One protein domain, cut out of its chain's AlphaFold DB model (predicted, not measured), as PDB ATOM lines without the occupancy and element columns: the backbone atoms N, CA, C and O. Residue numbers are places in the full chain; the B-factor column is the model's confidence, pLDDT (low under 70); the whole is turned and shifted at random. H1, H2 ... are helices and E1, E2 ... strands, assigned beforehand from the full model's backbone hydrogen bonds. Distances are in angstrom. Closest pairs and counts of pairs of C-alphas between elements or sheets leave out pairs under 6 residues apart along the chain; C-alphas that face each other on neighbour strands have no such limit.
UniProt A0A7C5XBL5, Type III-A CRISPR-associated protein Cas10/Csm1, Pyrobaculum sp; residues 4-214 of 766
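AT A GLANCE: This is residues 4 to 214 of the 766 residues of the protein "Type III-A CRISPR-associated protein Cas10/Csm1" of Pyrobaculum sp (UniProt A0A7C5XBL5). H8, H9 and H10 fold back one on another, each at a shallow tilt to the next, and H1 runs alongside H9 and H10; the shorter H2 packs on H8, H5 packs on H1, and H3 touches both H2 and H5. H4 sits at one end, H6 packs on H10, and at the other end lie the small hairpin of E1 and E2 and the helix H7. The printed part has 211 residues, with named elements in the order H1 H2 H3 H4 H5 H6 E1 E2 H7 H8 H9 H10; the sheet E1 - E2 is antiparallel and the class is mostly helix. The whole is compact, with a radius of gyration of the C-alphas of 16.7 A and spans of 48 by 40 by 35 A.

HOW THE PARTS SIT: Start at H1, residues 4 to 16, then go on to H2, residues 20 to 29, and H3, residues 37 to 47. H2 and H3 touch about perpendicular, at 75 degrees, with C-alphas 20 and 41 closest at 4.2 A. Past H4, residues 49 to 54, H5, residues 59 to 67, touches H1 at a steep tilt of 49 degrees, C-alphas 13 and 62 being closest at 5.2 A. After H6, residues 77 to 83, find the hairpin of E1, residues 106 to 110, and E2, residues 114 to 118, where N 108 and O 116 are within hydrogen-bond range at 2.8 A. H7, residues 127 to 133, touches no helix. H8, residues 142 to 164, is the hub, touching four helices; with residues 146 to 153 alone it touches H2, C-alphas 26 and 149 being closest at 5.0 A. H9, residues 170 to 185, makes a helical hairpin with H8 at a shallow tilt of 18 degrees, C-alphas 152 and 184 being closest at 5.1 A. H10, residues 202 to 213, forms a bundle, helices side by side, with H1 and H9; its closest C-alphas to H1 are 206 and 15, at 4.7 A. H6 touches H10 at a steep tilt of 57 degrees, C-alphas 79 and 209 being closest at 5.1 A. Every O i to N i+4 pair is within hydrogen-bond range in H2 to H10, and 6 of 9 in H1.

IN THESE COORDINATES: Find C-alpha 4 at (156.480, 180.480, 142.037), where H1 begins, 19.3 A long. H8 runs 32.9 A from C-alpha 142 at (118.253, 159.326, 128.464), H9 21.5 A, and H10 16.2 A to C-alpha 213 at (144.236, 175.954, 145.751).

THE WHOLE: The C-alphas of Ala 54 and Gly 112 are the two farthest apart, at 49.6 A. The printed part has no cut; the links H6 to E1 and H9 to H10 are long. Confidence is under 70 at residues 4 to 6, 72 to 74 and 86 to 92.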
ATOM      1  N   ALA A   4     157.527 180.087 142.988       42.44
ATOM      2  CA  ALA A   4     156.480 180.480 142.037       42.44
ATOM      3  C   ALA A   4     156.046 179.342 141.089       42.44
ATOM      4  O   ALA A   4     154.851 179.153 140.882       42.44
ATOM      5  N   ARG A   5     156.987 178.527 140.576       47.53
ATOM      6  CA  ARG A   5     156.665 177.418 139.647       47.53
ATOM      7  C   ARG A   5     155.771 176.357 140.291       47.53
ATOM      8  O   ARG A   5     154.824 175.898 139.668       47.53
ATOM      9  N   LYS A   6     156.015 176.061 141.573       60.53
ATOM     10  CA  LYS A   6     155.270 175.036 142.309       60.53
ATOM     11  C   LYS A   6     153.812 175.397 142.552       60.53
ATOM     12  O   LYS A   6     153.034 174.489 142.755       60.53
ATOM     13  N   HIS A   7     153.430 176.674 142.580       75.69
ATOM     14  CA  HIS A   7     152.061 177.051 142.949       75.69
ATOM     15  C   HIS A   7     151.123 177.100 141.732       75.69
ATOM     16  O   HIS A   7     149.955 176.733 141.848       75.69
ATOM     17  N   GLY A   8     151.634 177.457 140.546       87.44
ATOM     18  CA  GLY A   8     150.844 177.413 139.311       87.44
ATOM     19  C   GLY A   8     150.384 175.999 138.937       87.44
ATOM     20  O   GLY A   8     149.266 175.806 138.460       87.44
ATOM     21  N   GLU A   9     151.204 174.990 139.243       93.75
ATOM     22  CA  GLU A   9     150.878 173.571 139.051       93.75
ATOM     23  C   GLU A   9     149.690 173.127 139.917       93.75
ATOM     24  O   GLU A   9     148.853 172.367 139.440       93.75
ATOM     25  N   TYR A  10     149.550 173.651 141.144       92.94
ATOM     26  CA  TYR A  10     148.392 173.367 142.005       92.94
ATOM     27  C   TYR A  10     147.116 173.986 141.450       92.94
ATOM     28  O   TYR A  10     146.084 173.321 141.439       92.94
ATOM     29  N   VAL A  11     147.183 175.226 140.956       95.31
ATOM     30  CA  VAL A  11     146.028 175.901 140.345       95.31
ATOM     31  C   VAL A  11     145.544 175.119 139.123       95.31
ATOM     32  O   VAL A  11     144.358 174.818 139.022       95.31
ATOM     33  N   VAL A  12     146.448 174.725 138.221       97.44
ATOM     34  CA  VAL A  12     146.086 173.959 137.013       97.44
ATOM     35  C   VAL A  12     145.619 172.548 137.356       97.44
ATOM     36  O   VAL A  12     144.618 172.092 136.803       97.44
ATOM     37  N   ALA A  13     146.285 171.861 138.287       97.06
ATOM     38  CA  ALA A  13     145.851 170.544 138.741       97.06
ATOM     39  C   ALA A  13     144.452 170.605 139.367       97.06
ATOM     40  O   ALA A  13     143.600 169.797 139.013       97.06
ATOM     41  N   ALA A  14     144.175 171.591 140.225       96.44
ATOM     42  CA  ALA A  14     142.857 171.798 140.821       96.44
ATOM     43  C   ALA A  14     141.791 172.171 139.781       96.44
ATOM     44  O   ALA A  14     140.663 171.697 139.870       96.44
ATOM     45  N   LEU A  15     142.141 172.934 138.748       97.38
ATOM     46  CA  LEU A  15     141.213 173.264 137.669       97.38
ATOM     47  C   LEU A  15     140.828 172.021 136.841       97.38
ATOM     48  O   LEU A  15     139.686 171.893 136.403       97.38
ATOM     49  N   LEU A  16     141.766 171.085 136.648       98.25
ATOM     50  CA  LEU A  16     141.615 169.941 135.742       98.25
ATOM     51  C   LEU A  16     141.349 168.594 136.428       98.25
ATOM     52  O   LEU A  16     141.063 167.627 135.728       98.25
ATOM     53  N   HIS A  17     141.425 168.493 137.759       96.81
ATOM     54  CA  HIS A  17     141.396 167.200 138.460       96.81
ATOM     55  C   HIS A  17     140.167 166.340 138.119       96.81
ATOM     56  O   HIS A  17     140.285 165.122 137.959       96.81
ATOM     57  N   ASP A  18     139.020 166.986 137.913       97.06
ATOM     58  CA  ASP A  18     137.726 166.347 137.679       97.06
ATOM     59  C   ASP A  18     137.206 166.462 136.237       97.06
ATOM     60  O   ASP A  18     136.099 165.999 135.941       97.06
ATOM     61  N   ILE A  19     137.994 167.003 135.296       98.12
ATOM     62  CA  ILE A  19     137.563 167.144 133.891       98.12
ATOM     63  C   ILE A  19     137.228 165.793 133.243       98.12
ATOM     64  O   ILE A  19     136.328 165.686 132.405       98.12
ATOM     65  N   GLY A  20     137.887 164.727 133.696       97.81
ATOM     66  CA  GLY A  20     137.626 163.362 133.276       97.81
ATOM     67  C   GLY A  20     136.225 162.855 133.618       97.81
ATOM     68  O   GLY A  20     135.792 161.882 133.008       97.81
ATOM     69  N   LYS A  21     135.464 163.509 134.512       97.44
ATOM     70  CA  LYS A  21     134.050 163.169 134.757       97.44
ATOM     71  C   LYS A  21     133.195 163.407 133.512       97.44
ATOM     72  O   LYS A  21     132.385 162.552 133.167       97.44
ATOM     73  N   LEU A  22     133.404 164.527 132.810       98.19
ATOM     74  CA  LEU A  22     132.739 164.809 131.532       98.19
ATOM     75  C   LEU A  22     133.146 163.773 130.475       98.19
ATOM     76  O   LEU A  22     132.286 163.148 129.857       98.19
ATOM     77  N   ILE A  23     134.453 163.549 130.311       98.19
ATOM     78  CA  ILE A  23     135.002 162.620 129.310       98.19
ATOM     79  C   ILE A  23     134.467 161.202 129.531       98.19
ATOM     80  O   ILE A  23     133.978 160.565 128.598       98.19
ATOM     81  N   ARG A  24     134.518 160.719 130.776       97.00
ATOM     82  CA  ARG A  24     134.040 159.392 131.162       97.00
ATOM     83  C   ARG A  24     132.558 159.223 130.850       97.00
ATOM     84  O   ARG A  24     132.193 158.266 130.174       97.00
ATOM     85  N   ARG A  25     131.715 160.164 131.283       96.94
ATOM     86  CA  ARG A  25     130.264 160.105 131.056       96.94
ATOM     87  C   ARG A  25     129.919 160.119 129.573       96.94
ATOM     88  O   ARG A  25     129.093 159.320 129.148       96.94
ATOM     89  N   ALA A  26     130.593 160.950 128.780       96.50
ATOM     90  CA  ALA A  26     130.410 160.974 127.331       96.50
ATOM     91  C   ALA A  26     130.838 159.656 126.656       96.50
ATOM     92  O   ALA A  26     130.153 159.188 125.748       96.50
ATOM     93  N   LYS A  27     131.937 159.028 127.096       94.81
ATOM     94  CA  LYS A  27     132.388 157.722 126.579       94.81
ATOM     95  C   LYS A  27     131.413 156.601 126.922       94.81
ATOM     96  O   LYS A  27     130.929 155.935 126.009       94.81
ATOM     97  N   LEU A  28     131.069 156.455 128.204       91.44
ATOM     98  CA  LEU A  28     130.126 155.431 128.661       91.44
ATOM     99  C   LEU A  28     128.786 155.547 127.944       91.44
ATOM    100  O   LEU A  28     128.191 154.539 127.577       91.44
ATOM    101  N   CYS A  29     128.334 156.777 127.706       87.75
ATOM    102  CA  CYS A  29     127.072 156.996 127.030       87.75
ATOM    103  C   CYS A  29     127.080 156.549 125.560       87.75
ATOM    104  O   CYS A  29     126.086 156.038 125.057       87.75
ATOM    105  N   ASN A  30     128.228 156.655 124.889       85.81
ATOM    106  CA  ASN A  30     128.420 156.145 123.532       85.81
ATOM    107  C   ASN A  30     128.755 154.641 123.490       85.81
ATOM    108  O   ASN A  30     129.180 154.142 122.449       85.81
ATOM    109  N   GLY A  31     128.619 153.918 124.610       85.06
ATOM    110  CA  GLY A  31     128.986 152.503 124.705       85.06
ATOM    111  C   GLY A  31     130.491 152.252 124.576       85.06
ATOM    112  O   GLY A  31     130.900 151.141 124.246       85.06
ATOM    113  N   VAL A  32     131.316 153.280 124.800       89.44
ATOM    114  CA  VAL A  32     132.777 153.190 124.763       89.44
ATOM    115  C   VAL A  32     133.296 152.961 126.178       89.44
ATOM    116  O   VAL A  32     132.930 153.690 127.104       89.44
ATOM    117  N   ASP A  33     134.197 151.991 126.333       87.69
ATOM    118  CA  ASP A  33     134.879 151.752 127.602       87.69
ATOM    119  C   ASP A  33     135.604 153.016 128.076       87.69
ATOM    120  O   ASP A  33     136.413 153.623 127.365       87.69
ATOM    121  N   ALA A  34     135.310 153.419 129.309       90.06
ATOM    122  CA  ALA A  34     135.879 154.606 129.921       90.06
ATOM    123  C   ALA A  34     136.731 154.228 131.131       90.06
ATOM    124  O   ALA A  34     136.301 153.457 131.998       90.06
ATOM    125  N   ALA A  35     137.924 154.818 131.226       94.06
ATOM    126  CA  ALA A  35     138.757 154.679 132.413       94.06
ATOM    127  C   ALA A  35     138.137 155.438 133.601       94.06
ATOM    128  O   ALA A  35     137.099 156.102 133.471       94.06
ATOM    129  N   SER A  36     138.748 155.334 134.784       94.50
ATOM    130  CA  SER A  36     138.345 156.170 135.921       94.50
ATOM    131  C   SER A  36     138.419 157.651 135.538       94.50
ATOM    132  O   SER A  36     139.201 158.036 134.668       94.50
ATOM    133  N   HIS A  37     137.620 158.502 136.187       94.19
ATOM    134  CA  HIS A  37     137.645 159.933 135.870       94.19
ATOM    135  C   HIS A  37     139.034 160.537 136.114       94.19
ATOM    136  O   HIS A  37     139.456 161.386 135.344       94.19
ATOM    137  N   VAL A  38     139.773 160.035 137.109       96.50
ATOM    138  CA  VAL A  38     141.176 160.401 137.346       96.50
ATOM    139  C   VAL A  38     142.027 160.124 136.104       96.50
ATOM    140  O   VAL A  38     142.721 161.014 135.629       96.50
ATOM    141  N   GLU A  39     141.955 158.914 135.548       97.38
ATOM    142  CA  GLU A  39     142.750 158.527 134.378       97.38
ATOM    143  C   GLU A  39     142.346 159.312 133.122       97.38
ATOM    144  O   GLU A  39     143.200 159.736 132.345       97.38
ATOM    145  N   GLU A  40     141.051 159.577 132.934       97.88
ATOM    146  CA  GLU A  40     140.586 160.433 131.837       97.88
ATOM    147  C   GLU A  40     141.057 161.892 132.000       97.88
ATOM    148  O   GLU A  40     141.416 162.523 131.006       97.88
ATOM    149  N   SER A  41     141.152 162.419 133.230       98.25
ATOM    150  CA  SER A  41     141.770 163.728 133.497       98.25
ATOM    151  C   SER A  41     143.265 163.734 133.149       98.25
ATOM    152  O   SER A  41     143.751 164.694 132.554       98.25
ATOM    153  N   LEU A  42     144.005 162.660 133.453       98.38
ATOM    154  CA  LEU A  42     145.424 162.543 133.086       98.38
ATOM    155  C   LEU A  42     145.626 162.523 131.565       98.38
ATOM    156  O   LEU A  42     146.520 163.197 131.058       98.38
ATOM    157  N   ARG A  43     144.764 161.811 130.832       97.94
ATOM    158  CA  ARG A  43     144.770 161.804 129.360       97.94
ATOM    159  C   ARG A  43     144.452 163.176 128.775       97.94
ATOM    160  O   ARG A  43     145.034 163.562 127.766       97.94
ATOM    161  N   PHE A  44     143.553 163.929 129.408       98.44
ATOM    162  CA  PHE A  44     143.289 165.309 129.012       98.44
ATOM    163  C   PHE A  44     144.519 166.205 129.213       98.44
ATOM    164  O   PHE A  44     144.841 167.001 128.338       98.44
ATOM    165  N   VAL A  45     145.249 166.045 130.320       98.62
ATOM    166  CA  VAL A  45     146.519 166.758 130.539       98.62
ATOM    167  C   VAL A  45     147.539 166.429 129.444       98.62
ATOM    168  O   VAL A  45     148.188 167.340 128.932       98.62
ATOM    169  N   ASP A  46     147.624 165.168 129.015       98.44
ATOM    170  CA  ASP A  46     148.491 164.765 127.897       98.44
ATOM    171  C   ASP A  46     148.090 165.428 126.567       98.44
ATOM    172  O   ASP A  46     148.958 165.763 125.758       98.44
ATOM    173  N   GLN A  47     146.792 165.677 126.358       98.25
ATOM    174  CA  GLN A  47     146.257 166.353 125.170       98.25
ATOM    175  C   GLN A  47     146.653 167.836 125.083       98.25
ATOM    176  O   GLN A  47     146.714 168.376 123.977       98.25
ATOM    177  N   ILE A  48     146.898 168.492 126.224       98.44
ATOM    178  CA  ILE A  48     147.266 169.917 126.309       98.44
ATOM    179  C   ILE A  48     148.711 170.148 126.780       98.44
ATOM    180  O   ILE A  48     149.083 171.268 127.138       98.44
ATOM    181  N   GLN A  49     149.533 169.095 126.809       98.38
ATOM    182  CA  GLN A  49     150.857 169.124 127.430       98.38
ATOM    183  C   GLN A  49     151.806 170.171 126.832       98.38
ATOM    184  O   GLN A  49     152.660 170.688 127.551       98.38
ATOM    185  N   ASP A  50     151.685 170.492 125.543       98.19
ATOM    186  CA  ASP A  50     152.584 171.438 124.881       98.19
ATOM    187  C   ASP A  50     152.270 172.866 125.323       98.19
ATOM    188  O   ASP A  50     153.192 173.629 125.616       98.19
ATOM    189  N   ALA A  51     150.985 173.197 125.485       97.75
ATOM    190  CA  ALA A  51     150.567 174.466 126.075       97.75
ATOM    191  C   ALA A  51     151.014 174.585 127.541       97.75
ATOM    192  O   ALA A  51     151.514 175.637 127.946       97.75
ATOM    193  N   LEU A  52     150.901 173.507 128.328       98.00
ATOM    194  CA  LEU A  52     151.366 173.483 129.723       98.00
ATOM    195  C   LEU A  52     152.885 173.712 129.820       98.00
ATOM    196  O   LEU A  52     153.339 174.561 130.590       98.00
ATOM    197  N   LYS A  53     153.674 173.008 128.997       97.06
ATOM    198  CA  LYS A  53     155.136 173.173 128.933       97.06
ATOM    199  C   LYS A  53     155.525 174.567 128.445       97.06
ATOM    200  O   LYS A  53     156.442 175.168 128.999       97.06
ATOM    201  N   ALA A  54     154.824 175.105 127.443       95.00
ATOM    202  CA  ALA A  54     155.057 176.458 126.937       95.00
ATOM    203  C   ALA A  54     154.802 177.534 128.007       95.00
ATOM    204  O   ALA A  54     155.512 178.538 128.030       95.00
ATOM    205  N   ALA A  55     153.858 177.290 128.920       94.62
ATOM    206  CA  ALA A  55     153.602 178.132 130.088       94.62
ATOM    207  C   ALA A  55     154.613 177.954 131.233       94.62
ATOM    208  O   ALA A  55     154.528 178.661 132.237       94.62
ATOM    209  N   GLY A  56     155.589 177.049 131.088       94.44
ATOM    210  CA  GLY A  56     156.647 176.811 132.069       94.44
ATOM    211  C   GLY A  56     156.241 175.920 133.246       94.44
ATOM    212  O   GLY A  56     156.891 175.997 134.290       94.44
ATOM    213  N   LEU A  57     155.188 175.110 133.092       95.56
ATOM    214  CA  LEU A  57     154.678 174.198 134.120       95.56
ATOM    215  C   LEU A  57     155.287 172.793 134.002       95.56
ATOM    216  O   LEU A  57     155.511 172.298 132.893       95.56
ATOM    217  N   ASP A  58     155.497 172.124 135.137       96.38
ATOM    218  CA  ASP A  58     155.860 170.708 135.195       96.38
ATOM    219  C   ASP A  58     154.613 169.822 135.022       96.38
ATOM    220  O   ASP A  58     153.768 169.682 135.913       96.38
ATOM    221  N   VAL A  59     154.498 169.219 133.837       97.19
ATOM    222  CA  VAL A  59     153.371 168.349 133.475       97.19
ATOM    223  C   VAL A  59     153.321 167.095 134.348       97.19
ATOM    224  O   VAL A  59     152.231 166.674 134.736       97.19
ATOM    225  N   ASP A  60     154.467 166.513 134.705       96.69
ATOM    226  CA  ASP A  60     154.501 165.304 135.529       96.69
ATOM    227  C   ASP A  60     154.049 165.614 136.956       96.69
ATOM    228  O   ASP A  60     153.287 164.846 137.552       96.69
ATOM    229  N   HIS A  61     154.429 166.781 137.483       95.31
ATOM    230  CA  HIS A  61     153.945 167.231 138.782       95.31
ATOM    231  C   HIS A  61     152.429 167.478 138.780       95.31
ATOM    232  O   HIS A  61     151.742 166.988 139.677       95.31
ATOM    233  N   ILE A  62     151.882 168.132 137.747       96.44
ATOM    234  CA  ILE A  62     150.424 168.299 137.581       96.44
ATOM    235  C   ILE A  62     149.721 166.937 137.560       96.44
ATOM    236  O   ILE A  62     148.739 166.730 138.277       96.44
ATOM    237  N   LYS A  63     150.233 165.974 136.781       96.69
ATOM    238  CA  LYS A  63     149.670 164.615 136.712       96.69
ATOM    239  C   LYS A  63     149.719 163.908 138.065       96.69
ATOM    240  O   LYS A  63     148.767 163.217 138.421       96.69
ATOM    241  N   ASN A  64     150.790 164.079 138.838       94.81
ATOM    242  CA  ASN A  64     150.895 163.511 140.184       94.81
ATOM    243  C   ASN A  64     149.858 164.119 141.139       94.81
ATOM    244  O   ASN A  64     149.131 163.368 141.787       94.81
ATOM    245  N   LEU A  65     149.706 165.449 141.140       94.56
ATOM    246  CA  LEU A  65     148.695 166.151 141.938       94.56
ATOM    247  C   LEU A  65     147.270 165.684 141.605       94.56
ATOM    248  O   LEU A  65     146.468 165.453 142.508       94.56
ATOM    249  N   ILE A  66     146.959 165.485 140.319       95.25
ATOM    250  CA  ILE A  66     145.664 164.942 139.886       95.25
ATOM    251  C   ILE A  66     145.508 163.482 140.316       95.25
ATOM    252  O   ILE A  66     144.437 163.094 140.766       95.25
ATOM    253  N   ARG A  67     146.540 162.642 140.216       93.56
ATOM    254  CA  ARG A  67     146.426 161.224 140.601       93.56
ATOM    255  C   ARG A  67     146.089 161.046 142.084       93.56
ATOM    256  O   ARG A  67     145.405 160.094 142.455       93.56
ATOM    257  N   GLU A  68     146.562 161.965 142.915       88.00
ATOM    258  CA  GLU A  68     146.446 161.905 144.371       88.00
ATOM    259  C   GLU A  68     145.274 162.725 144.929       88.00
ATOM    260  O   GLU A  68     145.080 162.732 146.139       88.00
ATOM    261  N   HIS A  69     144.433 163.350 144.095       84.94
ATOM    262  CA  HIS A  69     143.401 164.278 144.588       84.94
ATOM    263  C   HIS A  69     142.312 163.645 145.479       84.94
ATOM    264  O   HIS A  69     141.654 164.368 146.212       84.94
ATOM    265  N   HIS A  70     142.151 162.312 145.475       73.75
ATOM    266  CA  HIS A  70     141.277 161.584 146.422       73.75
ATOM    267  C   HIS A  70     142.007 161.065 147.671       73.75
ATOM    268  O   HIS A  70     141.384 160.463 148.547       73.75
ATOM    269  N   ARG A  71     143.339 161.176 147.738       70.81
ATOM    270  CA  ARG A  71     144.179 160.485 148.726       70.81
ATOM    271  C   ARG A  71     144.880 161.478 149.652       70.81
ATOM    272  O   ARG A  71     145.919 162.029 149.317       70.81
ATOM    273  N   GLY A  72     144.377 161.587 150.880       60.22
ATOM    274  CA  GLY A  72     145.082 162.232 151.992       60.22
ATOM    275  C   GLY A  72     144.663 163.678 152.272       60.22
ATOM    276  O   GLY A  72     143.605 164.131 151.851       60.22
ATOM    277  N   ALA A  73     145.496 164.373 153.049       64.75
ATOM    278  CA  ALA A  73     145.284 165.753 153.508       64.75
ATOM    279  C   ALA A  73     146.258 166.754 152.849       64.75
ATOM    280  O   ALA A  73     146.523 167.821 153.396       64.75
ATOM    281  N   TYR A  74     146.838 166.391 151.702       69.44
ATOM    282  CA  TYR A  74     147.863 167.160 150.992       69.44
ATOM    283  C   TYR A  74     147.520 167.290 149.499       69.44
ATOM    284  O   TYR A  74     146.594 166.652 149.003       69.44
ATOM    285  N   GLY A  75     148.263 168.129 148.772       83.56
ATOM    286  CA  GLY A  75     148.041 168.326 147.336       83.56
ATOM    287  C   GLY A  75     146.753 169.102 147.044       83.56
ATOM    288  O   GLY A  75     146.477 170.114 147.685       83.56
ATOM    289  N   VAL A  76     145.976 168.626 146.067       89.38
ATOM    290  CA  VAL A  76     144.697 169.232 145.638       89.38
ATOM    291  C   VAL A  76     143.517 168.802 146.524       89.38
ATOM    292  O   VAL A  76     142.522 169.520 146.600       89.38
ATOM    293  N   ALA A  77     143.636 167.676 147.236       89.81
ATOM    294  CA  ALA A  77     142.534 167.053 147.976       89.81
ATOM    295  C   ALA A  77     141.821 167.986 148.982       89.81
ATOM    296  O   ALA A  77     140.589 168.015 148.982       89.81
ATOM    297  N   PRO A  78     142.521 168.806 149.801       89.94
ATOM    298  CA  PRO A  78     141.846 169.724 150.724       89.94
ATOM    299  C   PRO A  78     140.944 170.741 150.011       89.94
ATOM    300  O   PRO A  78     139.886 171.099 150.525       89.94
ATOM    301  N   TYR A  79     141.353 171.185 148.821       92.44
ATOM    302  CA  TYR A  79     140.637 172.187 148.039       92.44
ATOM    303  C   TYR A  79     139.468 171.580 147.249       92.44
ATOM    304  O   TYR A  79     138.417 172.214 147.189       92.44
ATOM    305  N   ASP A  80     139.601 170.348 146.728       92.25
ATOM    306  CA  ASP A  80     138.463 169.568 146.188       92.25
ATOM    307  C   ASP A  80     137.387 169.399 147.266       92.25
ATOM    308  O   ASP A  80     136.236 169.782 147.071       92.25
ATOM    309  N   HIS A  81     137.771 168.922 148.453       89.75
ATOM    310  CA  HIS A  81     136.830 168.720 149.555       89.75
ATOM    311  C   HIS A  81     136.127 170.016 149.979       89.75
ATOM    312  O   HIS A  81     134.921 170.007 150.224       89.75
ATOM    313  N   ALA A  82     136.853 171.136 150.042       89.69
ATOM    314  CA  ALA A  82     136.267 172.436 150.357       89.69
ATOM    315  C   ALA A  82     135.317 172.939 149.253       89.69
ATOM    316  O   ALA A  82     134.312 173.584 149.560       89.69
ATOM    317  N   ALA A  83     135.589 172.615 147.985       90.25
ATOM    318  CA  ALA A  83     134.726 172.943 146.853       90.25
ATOM    319  C   ALA A  83     133.521 171.989 146.695       90.25
ATOM    320  O   ALA A  83     132.528 172.367 146.070       90.25
ATOM    321  N   ALA A  84     133.579 170.782 147.269       84.69
ATOM    322  CA  ALA A  84     132.584 169.709 147.149       84.69
ATOM    323  C   ALA A  84     131.490 169.732 148.242       84.69
ATOM    324  O   ALA A  84     131.123 168.703 148.820       84.69
ATOM    325  N   SER A  85     130.961 170.918 148.549       75.50
ATOM    326  CA  SER A  85     129.926 171.127 149.585       75.50
ATOM    327  C   SER A  85     128.558 170.471 149.281       75.50
ATOM    328  O   SER A  85     127.639 170.490 150.104       75.50
ATOM    329  N   GLU A  86     128.374 169.892 148.095       69.69
ATOM    330  CA  GLU A  86     127.186 169.137 147.679       69.69
ATOM    331  C   GLU A  86     127.131 167.692 148.196       69.69
ATOM    332  O   GLU A  86     126.044 167.118 148.267       69.69
ATOM    333  N   ARG A  87     128.267 167.099 148.584       67.00
ATOM    334  CA  ARG A  87     128.327 165.695 149.019       67.00
ATOM    335  C   ARG A  87     127.701 165.551 150.413       67.00
ATOM    336  O   ARG A  87     128.295 165.934 151.418       67.00
ATOM    337  N   ALA A  88     126.490 165.000 150.488       51.09
ATOM    338  CA  ALA A  88     125.819 164.738 151.759       51.09
ATOM    339  C   ALA A  88     126.514 163.592 152.519       51.09
ATOM    340  O   ALA A  88     126.880 162.571 151.931       51.09
ATOM    341  N   GLN A  89     126.630 163.711 153.845       43.41
ATOM    342  CA  GLN A  89     126.988 162.595 154.729       43.41
ATOM    343  C   GLN A  89     125.843 161.557 154.749       43.41
ATOM    344  O   GLN A  89     125.055 161.529 155.688       43.41
ATOM    345  N   GLY A  90     125.702 160.712 153.719       41.50
ATOM    346  CA  GLY A  90     124.763 159.580 153.804       41.50
ATOM    347  C   GLY A  90     124.296 158.897 152.516       41.50
ATOM    348  O   GLY A  90     123.798 157.776 152.597       41.50
ATOM    349  N   GLY A  91     124.457 159.492 151.332       54.06
ATOM    350  CA  GLY A  91     124.010 158.863 150.080       54.06
ATOM    351  C   GLY A  91     125.037 157.873 149.522       54.06
ATOM    352  O   GLY A  91     126.185 158.244 149.302       54.06
ATOM    353  N   ARG A  92     124.645 156.618 149.250       62.00
ATOM    354  CA  ARG A  92     125.508 155.619 148.571       62.00
ATOM    355  C   ARG A  92     125.148 155.380 147.095       62.00
ATOM    356  O   ARG A  92     125.830 154.606 146.433       62.00
ATOM    357  N   GLY A  93     124.090 156.020 146.591       78.88
ATOM    358  CA  GLY A  93     123.527 155.785 145.256       78.88
ATOM    359  C   GLY A  93     123.730 156.929 144.260       78.88
ATOM    360  O   GLY A  93     124.296 157.977 144.587       78.88
ATOM    361  N   LEU A  94     123.258 156.702 143.032       84.81
ATOM    362  CA  LEU A  94     123.129 157.725 141.994       84.81
ATOM    363  C   LEU A  94     121.995 158.695 142.333       84.81
ATOM    364  O   LEU A  94     120.972 158.281 142.870       84.81
ATOM    365  N   ALA A  95     122.146 159.959 141.940       83.19
ATOM    366  CA  ALA A  95     121.131 160.995 142.141       83.19
ATOM    367  C   ALA A  95     119.794 160.676 141.438       83.19
ATOM    368  O   ALA A  95     118.742 161.169 141.832       83.19
ATOM    369  N   LEU A  96     119.829 159.841 140.394       84.25
ATOM    370  CA  LEU A  96     118.654 159.257 139.752       84.25
ATOM    371  C   LEU A  96     118.838 157.734 139.700       84.25
ATOM    372  O   LEU A  96     119.588 157.237 138.864       84.25
ATOM    373  N   GLU A  97     118.148 157.001 140.579       80.56
ATOM    374  CA  GLU A  97     118.357 155.556 140.814       80.56
ATOM    375  C   GLU A  97     118.218 154.682 139.554       80.56
ATOM    376  O   GLU A  97     118.907 153.676 139.415       80.56
ATOM    377  N   ASN A  98     117.370 155.090 138.606       84.38
ATOM    378  CA  ASN A  98     117.093 154.356 137.367       84.38
ATOM    379  C   ASN A  98     117.933 154.822 136.167       84.38
ATOM    380  O   ASN A  98     117.543 154.575 135.024       84.38
ATOM    381  N   ARG A  99     119.021 155.563 136.384       87.81
ATOM    382  CA  ARG A  99     119.873 156.105 135.318       87.81
ATOM    383  C   ARG A  99     121.323 155.699 135.514       87.81
ATOM    384  O   ARG A  99     121.735 155.388 136.622       87.81
ATOM    385  N   HIS A 100     122.103 155.735 134.442       89.69
ATOM    386  CA  HIS A 100     123.561 155.653 134.504       89.69
ATOM    387  C   HIS A 100     124.188 157.042 134.689       89.69
ATOM    388  O   HIS A 100     123.553 158.061 134.425       89.69
ATOM    389  N   GLU A 101     125.461 157.110 135.092       90.31
ATOM    390  CA  GLU A 101     126.155 158.391 135.312       90.31
ATOM    391  C   GLU A 101     126.155 159.318 134.079       90.31
ATOM    392  O   GLU A 101     126.077 160.536 134.229       90.31
ATOM    393  N   GLY A 102     126.188 158.753 132.865       89.81
ATOM    394  CA  GLY A 102     126.112 159.488 131.595       89.81
ATOM    395  C   GLY A 102     124.700 159.907 131.172       89.81
ATOM    396  O   GLY A 102     124.530 160.513 130.122       89.81
ATOM    397  N   GLU A 103     123.683 159.605 131.977       93.31
ATOM    398  CA  GLU A 103     122.272 159.892 131.684       93.31
ATOM    399  C   GLU A 103     121.658 160.883 132.687       93.31
ATOM    400  O   GLU A 103     120.449 161.143 132.649       93.31
ATOM    401  N   ILE A 104     122.478 161.430 133.591       94.81
ATOM    402  CA  ILE A 104     122.052 162.355 134.644       94.81
ATOM    403  C   ILE A 104     122.299 163.807 134.196       94.81
ATOM    404  O   ILE A 104     123.459 164.180 133.972       94.81
ATOM    405  N   PRO A 105     121.231 164.617 134.049       96.56
ATOM    406  CA  PRO A 105     121.326 166.050 133.767       96.56
ATOM    407  C   PRO A 105     121.695 166.855 135.024       96.56
ATOM    408  O   PRO A 105     121.652 166.333 136.140       96.56
ATOM    409  N   LEU A 106     122.014 168.137 134.843       97.19
ATOM    410  CA  LEU A 106     122.121 169.091 135.949       97.19
ATOM    411  C   LEU A 106     120.713 169.474 136.435       97.19
ATOM    412  O   LEU A 106     119.765 169.523 135.646       97.19
ATOM    413  N   VAL A 107     120.577 169.764 137.725       95.56
ATOM    414  CA  VAL A 107     119.357 170.326 138.315       95.56
ATOM    415  C   VAL A 107     119.584 171.787 138.690       95.56
ATOM    416  O   VAL A 107     120.619 172.149 139.235       95.56
ATOM    417  N   ILE A 108     118.598 172.633 138.421       93.81
ATOM    418  CA  ILE A 108     118.499 173.981 138.979       93.81
ATOM    419  C   ILE A 108     117.170 174.123 139.720       93.81
ATOM    420  O   ILE A 108     116.243 173.335 139.515       93.81
ATOM    421  N   TYR A 109     117.050 175.154 140.550       88.62
ATOM    422  CA  TYR A 109     115.820 175.445 141.280       88.62
ATOM    423  C   TYR A 109     115.138 176.688 140.709       88.62
ATOM    424  O   TYR A 109     115.720 177.774 140.689       88.62
ATOM    425  N   ILE A 110     113.894 176.522 140.264       84.69
ATOM    426  CA  ILE A 110     113.038 177.595 139.742       84.69
ATOM    427  C   ILE A 110     112.020 178.048 140.804       84.69
ATOM    428  O   ILE A 110     112.078 177.640 141.969       84.69
ATOM    429  N   ASP A 111     111.092 178.930 140.427       77.12
ATOM    430  CA  ASP A 111     110.109 179.515 141.345       77.12
ATOM    431  C   ASP A 111     109.354 178.472 142.187       77.12
ATOM    432  O   ASP A 111     108.909 177.426 141.710       77.12
ATOM    433  N   GLY A 112     109.221 178.778 143.482       72.94
ATOM    434  CA  GLY A 112     108.637 177.872 144.473       72.94
ATOM    435  C   GLY A 112     109.558 176.731 144.915       72.94
ATOM    436  O   GLY A 112     109.075 175.804 145.559       72.94
ATOM    437  N   GLY A 113     110.853 176.773 144.575       79.19
ATOM    438  CA  GLY A 113     111.822 175.730 144.935       79.19
ATOM    439  C   GLY A 113     111.662 174.446 144.121       79.19
ATOM    440  O   GLY A 113     112.179 173.400 144.506       79.19
ATOM    441  N   LYS A 114     110.929 174.505 143.003       88.19
ATOM    442  CA  LYS A 114     110.733 173.357 142.118       88.19
ATOM    443  C   LYS A 114     112.033 173.060 141.377       88.19
ATOM    444  O   LYS A 114     112.674 173.976 140.866       88.19
ATOM    445  N   ALA A 115     112.399 171.787 141.305       91.62
ATOM    446  CA  ALA A 115     113.523 171.351 140.490       91.62
ATOM    447  C   ALA A 115     113.177 171.486 138.999       91.62
ATOM    448  O   ALA A 115     112.072 171.144 138.574       91.62
ATOM    449  N   ALA A 116     114.135 171.965 138.215       95.19
ATOM    450  CA  ALA A 116     114.118 171.923 136.763       95.19
ATOM    451  C   ALA A 116     115.436 171.327 136.269       95.19
ATOM    452  O   ALA A 116     116.494 171.527 136.866       95.19
ATOM    453  N   TYR A 117     115.371 170.584 135.177       96.56
ATOM    454  CA  TYR A 117     116.495 169.848 134.629       96.56
ATOM    455  C   TYR A 117     117.095 170.599 133.447       96.56
ATOM    456  O   TYR A 117     116.372 171.012 132.537       96.56
ATOM    457  N   VAL A 118     118.418 170.734 133.455       97.56
ATOM    458  CA  VAL A 118     119.205 171.345 132.383       97.56
ATOM    459  C   VAL A 118     120.020 170.244 131.703       97.56
ATOM    460  O   VAL A 118     120.787 169.548 132.381       97.56
ATOM    461  N   PRO A 119     119.869 170.035 130.383       96.69
ATOM    462  CA  PRO A 119     120.722 169.109 129.655       96.69
ATOM    463  C   PRO A 119     122.208 169.489 129.804       96.69
ATOM    464  O   PRO A 119     122.534 170.677 129.788       96.69
ATOM    465  N   PRO A 120     123.134 168.517 129.907       96.81
ATOM    466  CA  PRO A 120     124.558 168.775 130.124       96.81
ATOM    467  C   PRO A 120     125.279 169.175 128.828       96.81
ATOM    468  O   PRO A 120     126.254 168.542 128.418       96.81
ATOM    469  N   ALA A 121     124.758 170.200 128.153       96.94
ATOM    470  CA  ALA A 121     125.257 170.716 126.884       96.94
ATOM    471  C   ALA A 121     126.335 171.799 127.094       96.94
ATOM    472  O   ALA A 121     126.381 172.428 128.159       96.94
ATOM    473  N   PRO A 122     127.188 172.057 126.083       98.19
ATOM    474  CA  PRO A 122     128.112 173.179 126.133       98.19
ATOM    475  C   PRO A 122     127.338 174.499 126.023       98.19
ATOM    476  O   PRO A 122     126.169 174.519 125.636       98.19
ATOM    477  N   LEU A 123     128.005 175.618 126.319       98.25
ATOM    478  CA  LEU A 123     127.402 176.933 126.120       98.25
ATOM    479  C   LEU A 123     126.997 177.136 124.644       98.25
ATOM    480  O   LEU A 123     127.842 176.908 123.759       98.25
ATOM    481  N   PRO A 124     125.751 177.587 124.393       97.44
ATOM    482  CA  PRO A 124     125.225 177.792 123.050       97.44
ATOM    483  C   PRO A 124     125.994 178.853 122.267       97.44
ATOM    484  O   PRO A 124     126.355 179.902 122.806       97.44
ATOM    485  N   ALA A 125     126.195 178.599 120.979       95.75
ATOM    486  CA  ALA A 125     126.690 179.562 120.000       95.75
ATOM    487  C   ALA A 125     125.585 180.053 119.045       95.75
ATOM    488  O   ALA A 125     125.800 181.028 118.321       95.75
ATOM    489  N   THR A 126     124.414 179.405 119.042       95.69
ATOM    490  CA  THR A 126     123.251 179.762 118.213       95.69
ATOM    491  C   THR A 126     121.968 179.847 119.043       95.69
ATOM    492  O   THR A 126     121.889 179.320 120.154       95.69
ATOM    493  N   LEU A 127     120.955 180.537 118.507       94.88
ATOM    494  CA  LEU A 127     119.661 180.686 119.176       94.88
ATOM    495  C   LEU A 127     118.955 179.331 119.367       94.88
ATOM    496  O   LEU A 127     118.376 179.087 120.420       94.88
ATOM    497  N   GLU A 128     119.060 178.436 118.382       96.00
ATOM    498  CA  GLU A 128     118.515 177.074 118.446       96.00
ATOM    499  C   GLU A 128     119.139 176.268 119.593       96.00
ATOM    500  O   GLU A 128     118.420 175.728 120.433       96.00
ATOM    501  N   GLU A 129     120.471 176.272 119.703       96.81
ATOM    502  CA  GLU A 129     121.177 175.612 120.805       96.81
ATOM    503  C   GLU A 129     120.758 176.175 122.177       96.81
ATOM    504  O   GLU A 129     120.670 175.432 123.156       96.81
ATOM    505  N   ALA A 130     120.478 177.482 122.264       96.94
ATOM    506  CA  ALA A 130     120.031 178.112 123.502       96.94
ATOM    507  C   ALA A 130     118.614 177.674 123.906       96.94
ATOM    508  O   ALA A 130     118.364 177.448 125.093       96.94
ATOM    509  N   GLU A 131     117.701 177.519 122.944       95.81
ATOM    510  CA  GLU A 131     116.338 177.022 123.179       95.81
ATOM    511  C   GLU A 131     116.310 175.534 123.563       95.81
ATOM    512  O   GLU A 131     115.538 175.150 124.455       95.81
ATOM    513  N   GLU A 132     117.174 174.714 122.946       94.94
ATOM    514  CA  GLU A 132     117.371 173.296 123.288       94.94
ATOM    515  C   GLU A 132     117.836 173.122 124.740       94.94
ATOM    516  O   GLU A 132     117.310 172.271 125.464       94.94
ATOM    517  N   LEU A 133     118.802 173.947 125.161       96.12
ATOM    518  CA  LEU A 133     119.420 173.911 126.487       96.12
ATOM    519  C   LEU A 133     118.464 174.316 127.616       96.12
ATOM    520  O   LEU A 133     118.679 173.935 128.767       96.12
ATOM    521  N   ALA A 134     117.446 175.125 127.326       94.75
ATOM    522  CA  ALA A 134     116.686 175.761 128.389       94.75
ATOM    523  C   ALA A 134     115.950 174.748 129.297       94.75
ATOM    524  O   ALA A 134     115.449 173.721 128.814       94.75
ATOM    525  N   PRO A 135     115.843 175.039 130.608       95.94
ATOM    526  CA  PRO A 135     115.436 174.058 131.605       95.94
ATOM    527  C   PRO A 135     114.020 173.524 131.378       95.94
ATOM    528  O   PRO A 135     113.160 174.197 130.794       95.94
ATOM    529  N   ARG A 136     113.769 172.303 131.863       93.56
ATOM    530  CA  ARG A 136     112.471 171.618 131.765       93.56
ATOM    531  C   ARG A 136     112.045 171.065 133.123       93.56
ATOM    532  O   ARG A 136     112.882 170.624 133.904       93.56
ATOM    533  N   ALA A 137     110.742 171.077 133.403       92.44
ATOM    534  CA  ALA A 137     110.198 170.544 134.657       92.44
ATOM    535  C   ALA A 137     110.394 169.022 134.777       92.44
ATOM    536  O   ALA A 137     110.624 168.502 135.865       92.44
ATOM    537  N   GLU A 138     110.335 168.315 133.650       92.44
ATOM    538  CA  GLU A 138     110.590 166.880 133.574       92.44
ATOM    539  C   GLU A 138     112.025 166.603 133.125       92.44
ATOM    540  O   GLU A 138     112.609 167.344 132.330       92.44
ATOM    541  N   SER A 139     112.600 165.514 133.638       91.25
ATOM    542  CA  SER A 139     113.959 165.108 133.285       91.25
ATOM    543  C   SER A 139     114.032 164.710 131.805       91.25
ATOM    544  O   SER A 139     113.238 163.862 131.383       91.25
ATOM    545  N   PRO A 140     114.993 165.239 131.018       93.31
ATOM    546  CA  PRO A 140     115.117 164.897 129.608       93.31
ATOM    547  C   PRO A 140     115.295 163.384 129.386       93.31
ATOM    548  O   PRO A 140     115.878 162.697 130.242       93.31
ATOM    549  N   PRO A 141     114.838 162.843 128.244       94.06
ATOM    550  CA  PRO A 141     115.094 161.463 127.842       94.06
ATOM    551  C   PRO A 141     116.578 161.079 127.940       94.06
ATOM    552  O   PRO A 141     117.466 161.906 127.733       94.06
ATOM    553  N   ARG A 142     116.871 159.809 128.247       93.62
ATOM    554  CA  ARG A 142     118.253 159.326 128.464       93.62
ATOM    555  C   ARG A 142     119.162 159.585 127.259       93.62
ATOM    556  O   ARG A 142     120.274 160.075 127.424       93.62
ATOM    557  N   ASN A 143     118.660 159.318 126.054       93.06
ATOM    558  CA  ASN A 143     119.356 159.573 124.791       93.06
ATOM    559  C   ASN A 143     119.603 161.069 124.539       93.06
ATOM    560  O   ASN A 143     120.644 161.429 124.001       93.06
ATOM    561  N   GLU A 144     118.686 161.946 124.953       94.75
ATOM    562  CA  GLU A 144     118.884 163.395 124.859       94.75
ATOM    563  C   GLU A 144     120.044 163.835 125.762       94.75
ATOM    564  O   GLU A 144     120.993 164.462 125.291       94.75
ATOM    565  N   VAL A 145     120.036 163.422 127.036       95.94
ATOM    566  CA  VAL A 145     121.135 163.704 127.981       95.94
ATOM    567  C   VAL A 145     122.472 163.186 127.442       95.94
ATOM    568  O   VAL A 145     123.475 163.901 127.474       95.94
ATOM    569  N   CYS A 146     122.464 161.975 126.885       95.19
ATOM    570  CA  CYS A 146     123.616 161.344 126.252       95.19
ATOM    571  C   CYS A 146     124.232 162.193 125.138       95.19
ATOM    572  O   CYS A 146     125.433 162.478 125.134       95.19
ATOM    573  N   ASN A 147     123.385 162.639 124.209       95.25
ATOM    574  CA  ASN A 147     123.793 163.450 123.072       95.25
ATOM    575  C   ASN A 147     124.406 164.777 123.533       95.25
ATOM    576  O   ASN A 147     125.396 165.229 122.960       95.25
ATOM    577  N   HIS A 148     123.872 165.384 124.594       97.38
ATOM    578  CA  HIS A 148     124.432 166.617 125.145       97.38
ATOM    579  C   HIS A 148     125.793 166.410 125.823       97.38
ATOM    580  O   HIS A 148     126.694 167.216 125.588       97.38
ATOM    581  N   TYR A 149     126.008 165.303 126.546       97.75
ATOM    582  CA  TYR A 149     127.351 164.939 127.022       97.75
ATOM    583  C   TYR A 149     128.342 164.770 125.863       97.75
ATOM    584  O   TYR A 149     129.476 165.245 125.953       97.75
ATOM    585  N   ALA A 150     127.923 164.142 124.759       97.06
ATOM    586  CA  ALA A 150     128.756 163.998 123.566       97.06
ATOM    587  C   ALA A 150     129.090 165.359 122.923       97.06
ATOM    588  O   ALA A 150     130.261 165.610 122.633       97.06
ATOM    589  N   LYS A 151     128.106 166.264 122.777       97.88
ATOM    590  CA  LYS A 151     128.317 167.651 122.304       97.88
ATOM    591  C   LYS A 151     129.325 168.396 123.201       97.88
ATOM    592  O   LYS A 151     130.256 169.026 122.697       97.88
ATOM    593  N   SER A 152     129.189 168.284 124.524       98.44
ATOM    594  CA  SER A 152     130.095 168.902 125.507       98.44
ATOM    595  C   SER A 152     131.516 168.342 125.429       98.44
ATOM    596  O   SER A 152     132.486 169.099 125.425       98.44
ATOM    597  N   TYR A 153     131.658 167.021 125.297       98.31
ATOM    598  CA  TYR A 153     132.951 166.365 125.101       98.31
ATOM    599  C   TYR A 153     133.626 166.797 123.794       98.31
ATOM    600  O   TYR A 153     134.807 167.142 123.796       98.31
ATOM    601  N   GLN A 154     132.884 166.853 122.685       98.31
ATOM    602  CA  GLN A 154     133.404 167.339 121.405       98.31
ATOM    603  C   GLN A 154     133.883 168.792 121.505       98.31
ATOM    604  O   GLN A 154     134.976 169.108 121.031       98.31
ATOM    605  N   ARG A 155     133.111 169.667 122.171       98.69
ATOM    606  CA  ARG A 155     133.513 171.057 122.438       98.69
ATOM    607  C   ARG A 155     134.809 171.121 123.246       98.69
ATOM    608  O   ARG A 155     135.714 171.857 122.861       98.69
ATOM    609  N   LEU A 156     134.910 170.339 124.323       98.81
ATOM    610  CA  LEU A 156     136.103 170.271 125.166       98.81
ATOM    611  C   LEU A 156     137.340 169.855 124.357       98.81
ATOM    612  O   LEU A 156     138.360 170.537 124.410       98.81
ATOM    613  N   MET A 157     137.248 168.767 123.588       98.62
ATOM    614  CA  MET A 157     138.386 168.235 122.829       98.62
ATOM    615  C   MET A 157     138.815 169.161 121.686       98.62
ATOM    616  O   MET A 157     140.014 169.315 121.450       98.62
ATOM    617  N   LYS A 158     137.863 169.825 121.015       98.62
ATOM    618  CA  LYS A 158     138.156 170.855 120.007       98.62
ATOM    619  C   LYS A 158     138.985 171.989 120.618       98.62
ATOM    620  O   LYS A 158     140.077 172.277 120.136       98.62
ATOM    621  N   LEU A 159     138.489 172.592 121.700       98.75
ATOM    622  CA  LEU A 159     139.155 173.718 122.359       98.75
ATOM    623  C   LEU A 159     140.503 173.313 122.974       98.75
ATOM    624  O   LEU A 159     141.447 174.094 122.946       98.75
ATOM    625  N   ALA A 160     140.626 172.085 123.487       98.56
ATOM    626  CA  ALA A 160     141.892 171.549 123.983       98.56
ATOM    627  C   ALA A 160     142.941 171.420 122.871       98.56
ATOM    628  O   ALA A 160     144.101 171.767 123.078       98.56
ATOM    629  N   SER A 161     142.541 170.965 121.679       98.50
ATOM    630  CA  SER A 161     143.432 170.899 120.518       98.50
ATOM    631  C   SER A 161     143.878 172.290 120.059       98.50
ATOM    632  O   SER A 161     145.069 172.496 119.816       98.50
ATOM    633  N   GLU A 162     142.954 173.254 119.999       98.31
ATOM    634  CA  GLU A 162     143.265 174.651 119.674       98.31
ATOM    635  C   GLU A 162     144.230 175.262 120.699       98.31
ATOM    636  O   GLU A 162     145.237 175.852 120.306       98.31
ATOM    637  N   LEU A 163     143.970 175.055 121.996       98.00
ATOM    638  CA  LEU A 163     144.830 175.495 123.095       98.00
ATOM    639  C   LEU A 163     146.231 174.885 123.003       98.00
ATOM    640  O   LEU A 163     147.208 175.622 123.097       98.00
ATOM    641  N   ASN A 164     146.342 173.566 122.796       98.00
ATOM    642  CA  ASN A 164     147.635 172.873 122.738       98.00
ATOM    643  C   ASN A 164     148.524 173.399 121.603       98.00
ATOM    644  O   ASN A 164     149.746 173.370 121.694       98.00
ATOM    645  N   GLY A 165     147.908 173.913 120.537       96.12
ATOM    646  CA  GLY A 165     148.622 174.536 119.431       96.12
ATOM    647  C   GLY A 165     149.188 175.925 119.734       96.12
ATOM    648  O   GLY A 165     149.836 176.472 118.843       96.12
ATOM    649  N   ARG A 166     148.926 176.525 120.904       94.88
ATOM    650  CA  ARG A 166     149.323 177.898 121.265       94.88
ATOM    651  C   ARG A 166     150.420 177.930 122.325       94.88
ATOM    652  O   ARG A 166     150.476 177.091 123.219       94.88
ATOM    653  N   LYS A 167     151.251 178.970 122.276       94.50
ATOM    654  CA  LYS A 167     152.213 179.300 123.338       94.50
ATOM    655  C   LYS A 167     151.652 180.423 124.196       94.50
ATOM    656  O   LYS A 167     151.310 181.473 123.667       94.50
ATOM    657  N   MET A 168     151.572 180.231 125.508       93.50
ATOM    658  CA  MET A 168     151.021 181.210 126.452       93.50
ATOM    659  C   MET A 168     151.876 181.265 127.713       93.50
ATOM    660  O   MET A 168     152.474 180.261 128.084       93.50
ATOM    661  N   GLY A 169     151.917 182.414 128.391       92.50
ATOM    662  CA  GLY A 169     152.389 182.466 129.778       92.50
ATOM    663  C   GLY A 169     151.368 181.846 130.739       92.50
ATOM    664  O   GLY A 169     150.197 181.695 130.389       92.50
ATOM    665  N   PHE A 170     151.784 181.538 131.968       93.94
ATOM    666  CA  PHE A 170     150.926 180.890 132.968       93.94
ATOM    667  C   PHE A 170     149.588 181.615 133.199       93.94
ATOM    668  O   PHE A 170     148.533 180.991 133.115       93.94
ATOM    669  N   GLN A 171     149.605 182.937 133.399       93.19
ATOM    670  CA  GLN A 171     148.384 183.732 133.606       93.19
ATOM    671  C   GLN A 171     147.405 183.646 132.421       93.19
ATOM    672  O   GLN A 171     146.195 183.531 132.607       93.19
ATOM    673  N   GLN A 172     147.935 183.651 131.197       95.00
ATOM    674  CA  GLN A 172     147.154 183.580 129.958       95.00
ATOM    675  C   GLN A 172     146.561 182.186 129.744       95.00
ATOM    676  O   GLN A 172     145.401 182.054 129.352       95.00
ATOM    677  N   LEU A 173     147.345 181.147 130.044       97.00
ATOM    678  CA  LEU A 173     146.907 179.756 130.022       97.00
ATOM    679  C   LEU A 173     145.797 179.514 131.052       97.00
ATOM    680  O   LEU A 173     144.768 178.944 130.703       97.00
ATOM    681  N   ALA A 174     145.985 179.959 132.299       96.94
ATOM    682  CA  ALA A 174     145.007 179.788 133.370       96.94
ATOM    683  C   ALA A 174     143.675 180.471 133.023       96.94
ATOM    684  O   ALA A 174     142.618 179.856 133.147       96.94
ATOM    685  N   GLU A 175     143.724 181.702 132.509       97.38
ATOM    686  CA  GLU A 175     142.538 182.403 132.011       97.38
ATOM    687  C   GLU A 175     141.854 181.639 130.872       97.38
ATOM    688  O   GLU A 175     140.648 181.401 130.925       97.38
ATOM    689  N   THR A 176     142.623 181.174 129.887       98.50
ATOM    690  CA  THR A 176     142.071 180.427 128.750       98.50
ATOM    691  C   THR A 176     141.423 179.117 129.194       98.50
ATOM    692  O   THR A 176     140.321 178.801 128.749       98.50
ATOM    693  N   LEU A 177     142.042 178.375 130.118       98.69
ATOM    694  CA  LEU A 177     141.484 177.136 130.669       98.69
ATOM    695  C   LEU A 177     140.159 177.373 131.406       98.69
ATOM    696  O   LEU A 177     139.230 176.584 131.232       98.69
ATOM    697  N   VAL A 178     140.029 178.470 132.162       98.56
ATOM    698  CA  VAL A 178     138.751 178.847 132.796       98.56
ATOM    699  C   VAL A 178     137.661 179.027 131.738       98.56
ATOM    700  O   VAL A 178     136.571 178.479 131.895       98.56
ATOM    701  N   TYR A 179     137.943 179.705 130.621       98.56
ATOM    702  CA  TYR A 179     136.962 179.858 129.537       98.56
ATOM    703  C   TYR A 179     136.704 178.563 128.749       98.56
ATOM    704  O   TYR A 179     135.574 178.352 128.306       98.56
ATOM    705  N   VAL A 180     137.678 177.654 128.618       98.88
ATOM    706  CA  VAL A 180     137.451 176.311 128.041       98.88
ATOM    707  C   VAL A 180     136.442 175.539 128.892       98.88
ATOM    708  O   VAL A 180     135.462 175.008 128.361       98.88
ATOM    709  N   LEU A 181     136.624 175.538 130.216       98.69
ATOM    710  CA  LEU A 181     135.678 174.915 131.139       98.69
ATOM    711  C   LEU A 181     134.324 175.629 131.130       98.69
ATOM    712  O   LEU A 181     133.293 174.959 131.080       98.69
ATOM    713  N   ARG A 182     134.301 176.968 131.087       98.44
ATOM    714  CA  ARG A 182     133.061 177.746 130.946       98.44
ATOM    715  C   ARG A 182     132.321 177.343 129.669       98.44
ATOM    716  O   ARG A 182     131.114 177.146 129.703       98.44
ATOM    717  N   SER A 183     133.012 177.143 128.546       98.69
ATOM    718  CA  SER A 183     132.350 176.712 127.312       98.69
ATOM    719  C   SER A 183     131.806 175.286 127.380       98.69
ATOM    720  O   SER A 183     130.748 175.049 126.802       98.69
ATOM    721  N   ALA A 184     132.531 174.330 127.961       98.62
ATOM    722  CA  ALA A 184     132.224 172.905 127.788       98.62
ATOM    723  C   ALA A 184     131.550 172.245 129.001       98.62
ATOM    724  O   ALA A 184     130.898 171.217 128.848       98.62
ATOM    725  N   ALA A 185     131.712 172.809 130.199       98.44
ATOM    726  CA  ALA A 185     131.354 172.163 131.460       98.44
ATOM    727  C   ALA A 185     130.392 172.985 132.338       98.44
ATOM    728  O   ALA A 185     130.080 172.554 133.448       98.44
ATOM    729  N   THR A 186     129.886 174.132 131.860       97.94
ATOM    730  CA  THR A 186     128.968 174.990 132.637       97.94
ATOM    731  C   THR A 186     127.712 174.254 133.094       97.94
ATOM    732  O   THR A 186     127.335 174.387 134.254       97.94
ATOM    733  N   PHE A 187     127.098 173.431 132.244       97.94
ATOM    734  CA  PHE A 187     125.876 172.697 132.600       97.94
ATOM    735  C   PHE A 187     126.102 171.202 132.850       97.94
ATOM    736  O   PHE A 187     125.158 170.423 132.933       97.94
ATOM    737  N   VAL A 188     127.359 170.786 133.006       98.19
ATOM    738  CA  VAL A 188     127.711 169.409 133.364       98.19
ATOM    739  C   VAL A 188     127.693 169.274 134.889       98.19
ATOM    740  O   VAL A 188     128.355 170.071 135.543       98.19
ATOM    741  N   PRO A 189     127.007 168.288 135.494       97.00
ATOM    742  CA  PRO A 189     126.991 168.147 136.950       97.00
ATOM    743  C   PRO A 189     128.355 167.706 137.513       97.00
ATOM    744  O   PRO A 189     128.950 166.737 137.040       97.00
ATOM    745  N   ALA A 190     128.855 168.362 138.556       95.38
ATOM    746  CA  ALA A 190     130.126 168.030 139.207       95.38
ATOM    747  C   ALA A 190     130.080 166.659 139.900       95.38
ATOM    748  O   ALA A 190     131.025 165.871 139.820       95.38
ATOM    749  N   ALA A 191     128.951 166.328 140.524       92.31
ATOM    750  CA  ALA A 191     128.726 165.065 141.211       92.31
ATOM    751  C   ALA A 191     127.344 164.500 140.859       92.31
ATOM    752  O   ALA A 191     126.364 165.229 140.745       92.31
ATOM    753  N   VAL A 192     127.292 163.182 140.657       91.94
ATOM    754  CA  VAL A 192     126.054 162.432 140.368       91.94
ATOM    755  C   VAL A 192     125.859 161.242 141.312       91.94
ATOM    756  O   VAL A 192     124.836 160.571 141.253       91.94
ATOM    757  N   TYR A 193     126.836 160.994 142.188       88.75
ATOM    758  CA  TYR A 193     126.822 159.969 143.228       88.75
ATOM    759  C   TYR A 193     126.875 160.651 144.592       88.75
ATOM    760  O   TYR A 193     127.633 161.607 144.756       88.75
ATOM    761  N   GLY A 194     126.121 160.143 145.569       84.44
ATOM    762  CA  GLY A 194     126.195 160.618 146.959       84.44
ATOM    763  C   GLY A 194     125.734 162.065 147.166       84.44
ATOM    764  O   GLY A 194     126.135 162.708 148.135       84.44
ATOM    765  N   VAL A 195     124.900 162.572 146.258       86.44
ATOM    766  CA  VAL A 195     124.298 163.908 146.318       86.44
ATOM    767  C   VAL A 195     122.781 163.793 146.374       86.44
ATOM    768  O   VAL A 195     122.211 162.869 145.797       86.44
ATOM    769  N   GLU A 196     122.135 164.738 147.056       83.88
ATOM    770  CA  GLU A 196     120.671 164.850 147.079       83.88
ATOM    771  C   GLU A 196     120.128 165.270 145.706       83.88
ATOM    772  O   GLU A 196     119.162 164.697 145.207       83.88
ATOM    773  N   ALA A 197     120.801 166.225 145.063       88.62
ATOM    774  CA  ALA A 197     120.538 166.650 143.698       88.62
ATOM    775  C   ALA A 197     121.864 166.969 142.986       88.62
ATOM    776  O   ALA A 197     122.801 167.454 143.624       88.62
ATOM    777  N   PRO A 198     121.974 166.723 141.668       93.00
ATOM    778  CA  PRO A 198     123.140 167.105 140.880       93.00
ATOM    779  C   PRO A 198     123.033 168.594 140.504       93.00
ATOM    780  O   PRO A 198     122.826 168.931 139.342       93.00
ATOM    781  N   ASP A 199     123.101 169.483 141.498       93.25
ATOM    782  CA  ASP A 199     122.805 170.925 141.378       93.25
ATOM    783  C   ASP A 199     124.036 171.820 141.179       93.25
ATOM    784  O   ASP A 199     123.937 173.032 140.980       93.25
ATOM    785  N   THR A 200     125.215 171.212 141.232       92.38
ATOM    786  CA  THR A 200     126.492 171.905 141.163       92.38
ATOM    787  C   THR A 200     127.142 171.666 139.810       92.38
ATOM    788  O   THR A 200     127.360 170.523 139.409       92.38
ATOM    789  N   SER A 201     127.484 172.745 139.109       96.06
ATOM    790  CA  SER A 201     128.229 172.706 137.851       96.06
ATOM    791  C   SER A 201     129.670 172.217 138.037       96.06
ATOM    792  O   SER A 201     130.362 172.623 138.972       96.06
ATOM    793  N   LEU A 202     130.161 171.398 137.102       98.00
ATOM    794  CA  LEU A 202     131.556 170.963 137.022       98.00
ATOM    795  C   LEU A 202     132.490 172.160 136.808       98.00
ATOM    796  O   LEU A 202     133.525 172.236 137.459       98.00
ATOM    797  N   TYR A 203     132.102 173.124 135.965       97.94
ATOM    798  CA  TYR A 203     132.830 174.389 135.821       97.94
ATOM    799  C   TYR A 203     132.936 175.131 137.160       97.94
ATOM    800  O   TYR A 203     134.035 175.505 137.568       97.94
ATOM    801  N   ALA A 204     131.812 175.304 137.865       96.81
ATOM    802  CA  ALA A 204     131.784 176.018 139.141       96.81
ATOM    803  C   ALA A 204     132.670 175.347 140.198       96.81
ATOM    804  O   ALA A 204     133.422 176.023 140.900       96.81
ATOM    805  N   HIS A 205     132.601 174.019 140.285       97.00
ATOM    806  CA  HIS A 205     133.422 173.226 141.190       97.00
ATOM    807  C   HIS A 205     134.920 173.364 140.872       97.00
ATOM    808  O   HIS A 205     135.701 173.710 141.757       97.00
ATOM    809  N   SER A 206     135.321 173.179 139.609       97.69
ATOM    810  CA  SER A 206     136.721 173.291 139.178       97.69
ATOM    811  C   SER A 206     137.308 174.686 139.406       97.69
ATOM    812  O   SER A 206     138.441 174.807 139.868       97.69
ATOM    813  N   VAL A 207     136.548 175.747 139.107       97.56
ATOM    814  CA  VAL A 207     136.985 177.136 139.329       97.56
ATOM    815  C   VAL A 207     137.158 177.416 140.819       97.56
ATOM    816  O   VAL A 207     138.192 177.946 141.218       97.56
ATOM    817  N   LEU A 208     136.202 177.004 141.655       96.88
ATOM    818  CA  LEU A 208     136.295 177.173 143.104       96.88
ATOM    819  C   LEU A 208     137.478 176.398 143.698       96.88
ATOM    820  O   LEU A 208     138.229 176.959 144.495       96.88
ATOM    821  N   ALA A 209     137.680 175.141 143.295       96.25
ATOM    822  CA  ALA A 209     138.812 174.335 143.742       96.25
ATOM    823  C   ALA A 209     140.150 174.994 143.369       96.25
ATOM    824  O   ALA A 209     141.055 175.062 144.197       96.25
ATOM    825  N   ALA A 210     140.266 175.540 142.154       97.00
ATOM    826  CA  ALA A 210     141.453 176.263 141.704       97.00
ATOM    827  C   ALA A 210     141.665 177.593 142.449       97.00
ATOM    828  O   ALA A 210     142.795 177.895 142.843       97.00
ATOM    829  N   ALA A 211     140.596 178.356 142.701       96.81
ATOM    830  CA  ALA A 211     140.649 179.570 143.513       96.81
ATOM    831  C   ALA A 211     141.167 179.261 144.921       96.81
ATOM    832  O   ALA A 211     142.097 179.913 145.387       96.81
ATOM    833  N   LEU A 212     140.627 178.229 145.573       95.38
ATOM    834  CA  LEU A 212     141.056 177.790 146.902       95.38
ATOM    835  C   LEU A 212     142.491 177.249 146.894       95.38
ATOM    836  O   LEU A 212     143.277 177.592 147.771       95.38
ATOM    837  N   ALA A 213     142.875 176.472 145.879       94.12
ATOM    838  CA  ALA A 213     144.236 175.954 145.751       94.12
ATOM    839  C   ALA A 213     145.285 177.069 145.633       94.12
ATOM    840  O   ALA A 213     146.403 176.918 146.126       94.12
ATOM    841  N   SER A 214     144.922 178.209 145.034       94.06
ATOM    842  CA  SER A 214     145.811 179.372 144.938       94.06
ATOM    843  C   SER A 214     146.107 180.048 146.284       94.06
ATOM    844  O   SER A 214     147.055 180.826 146.370       94.06
TER     845      SER A 214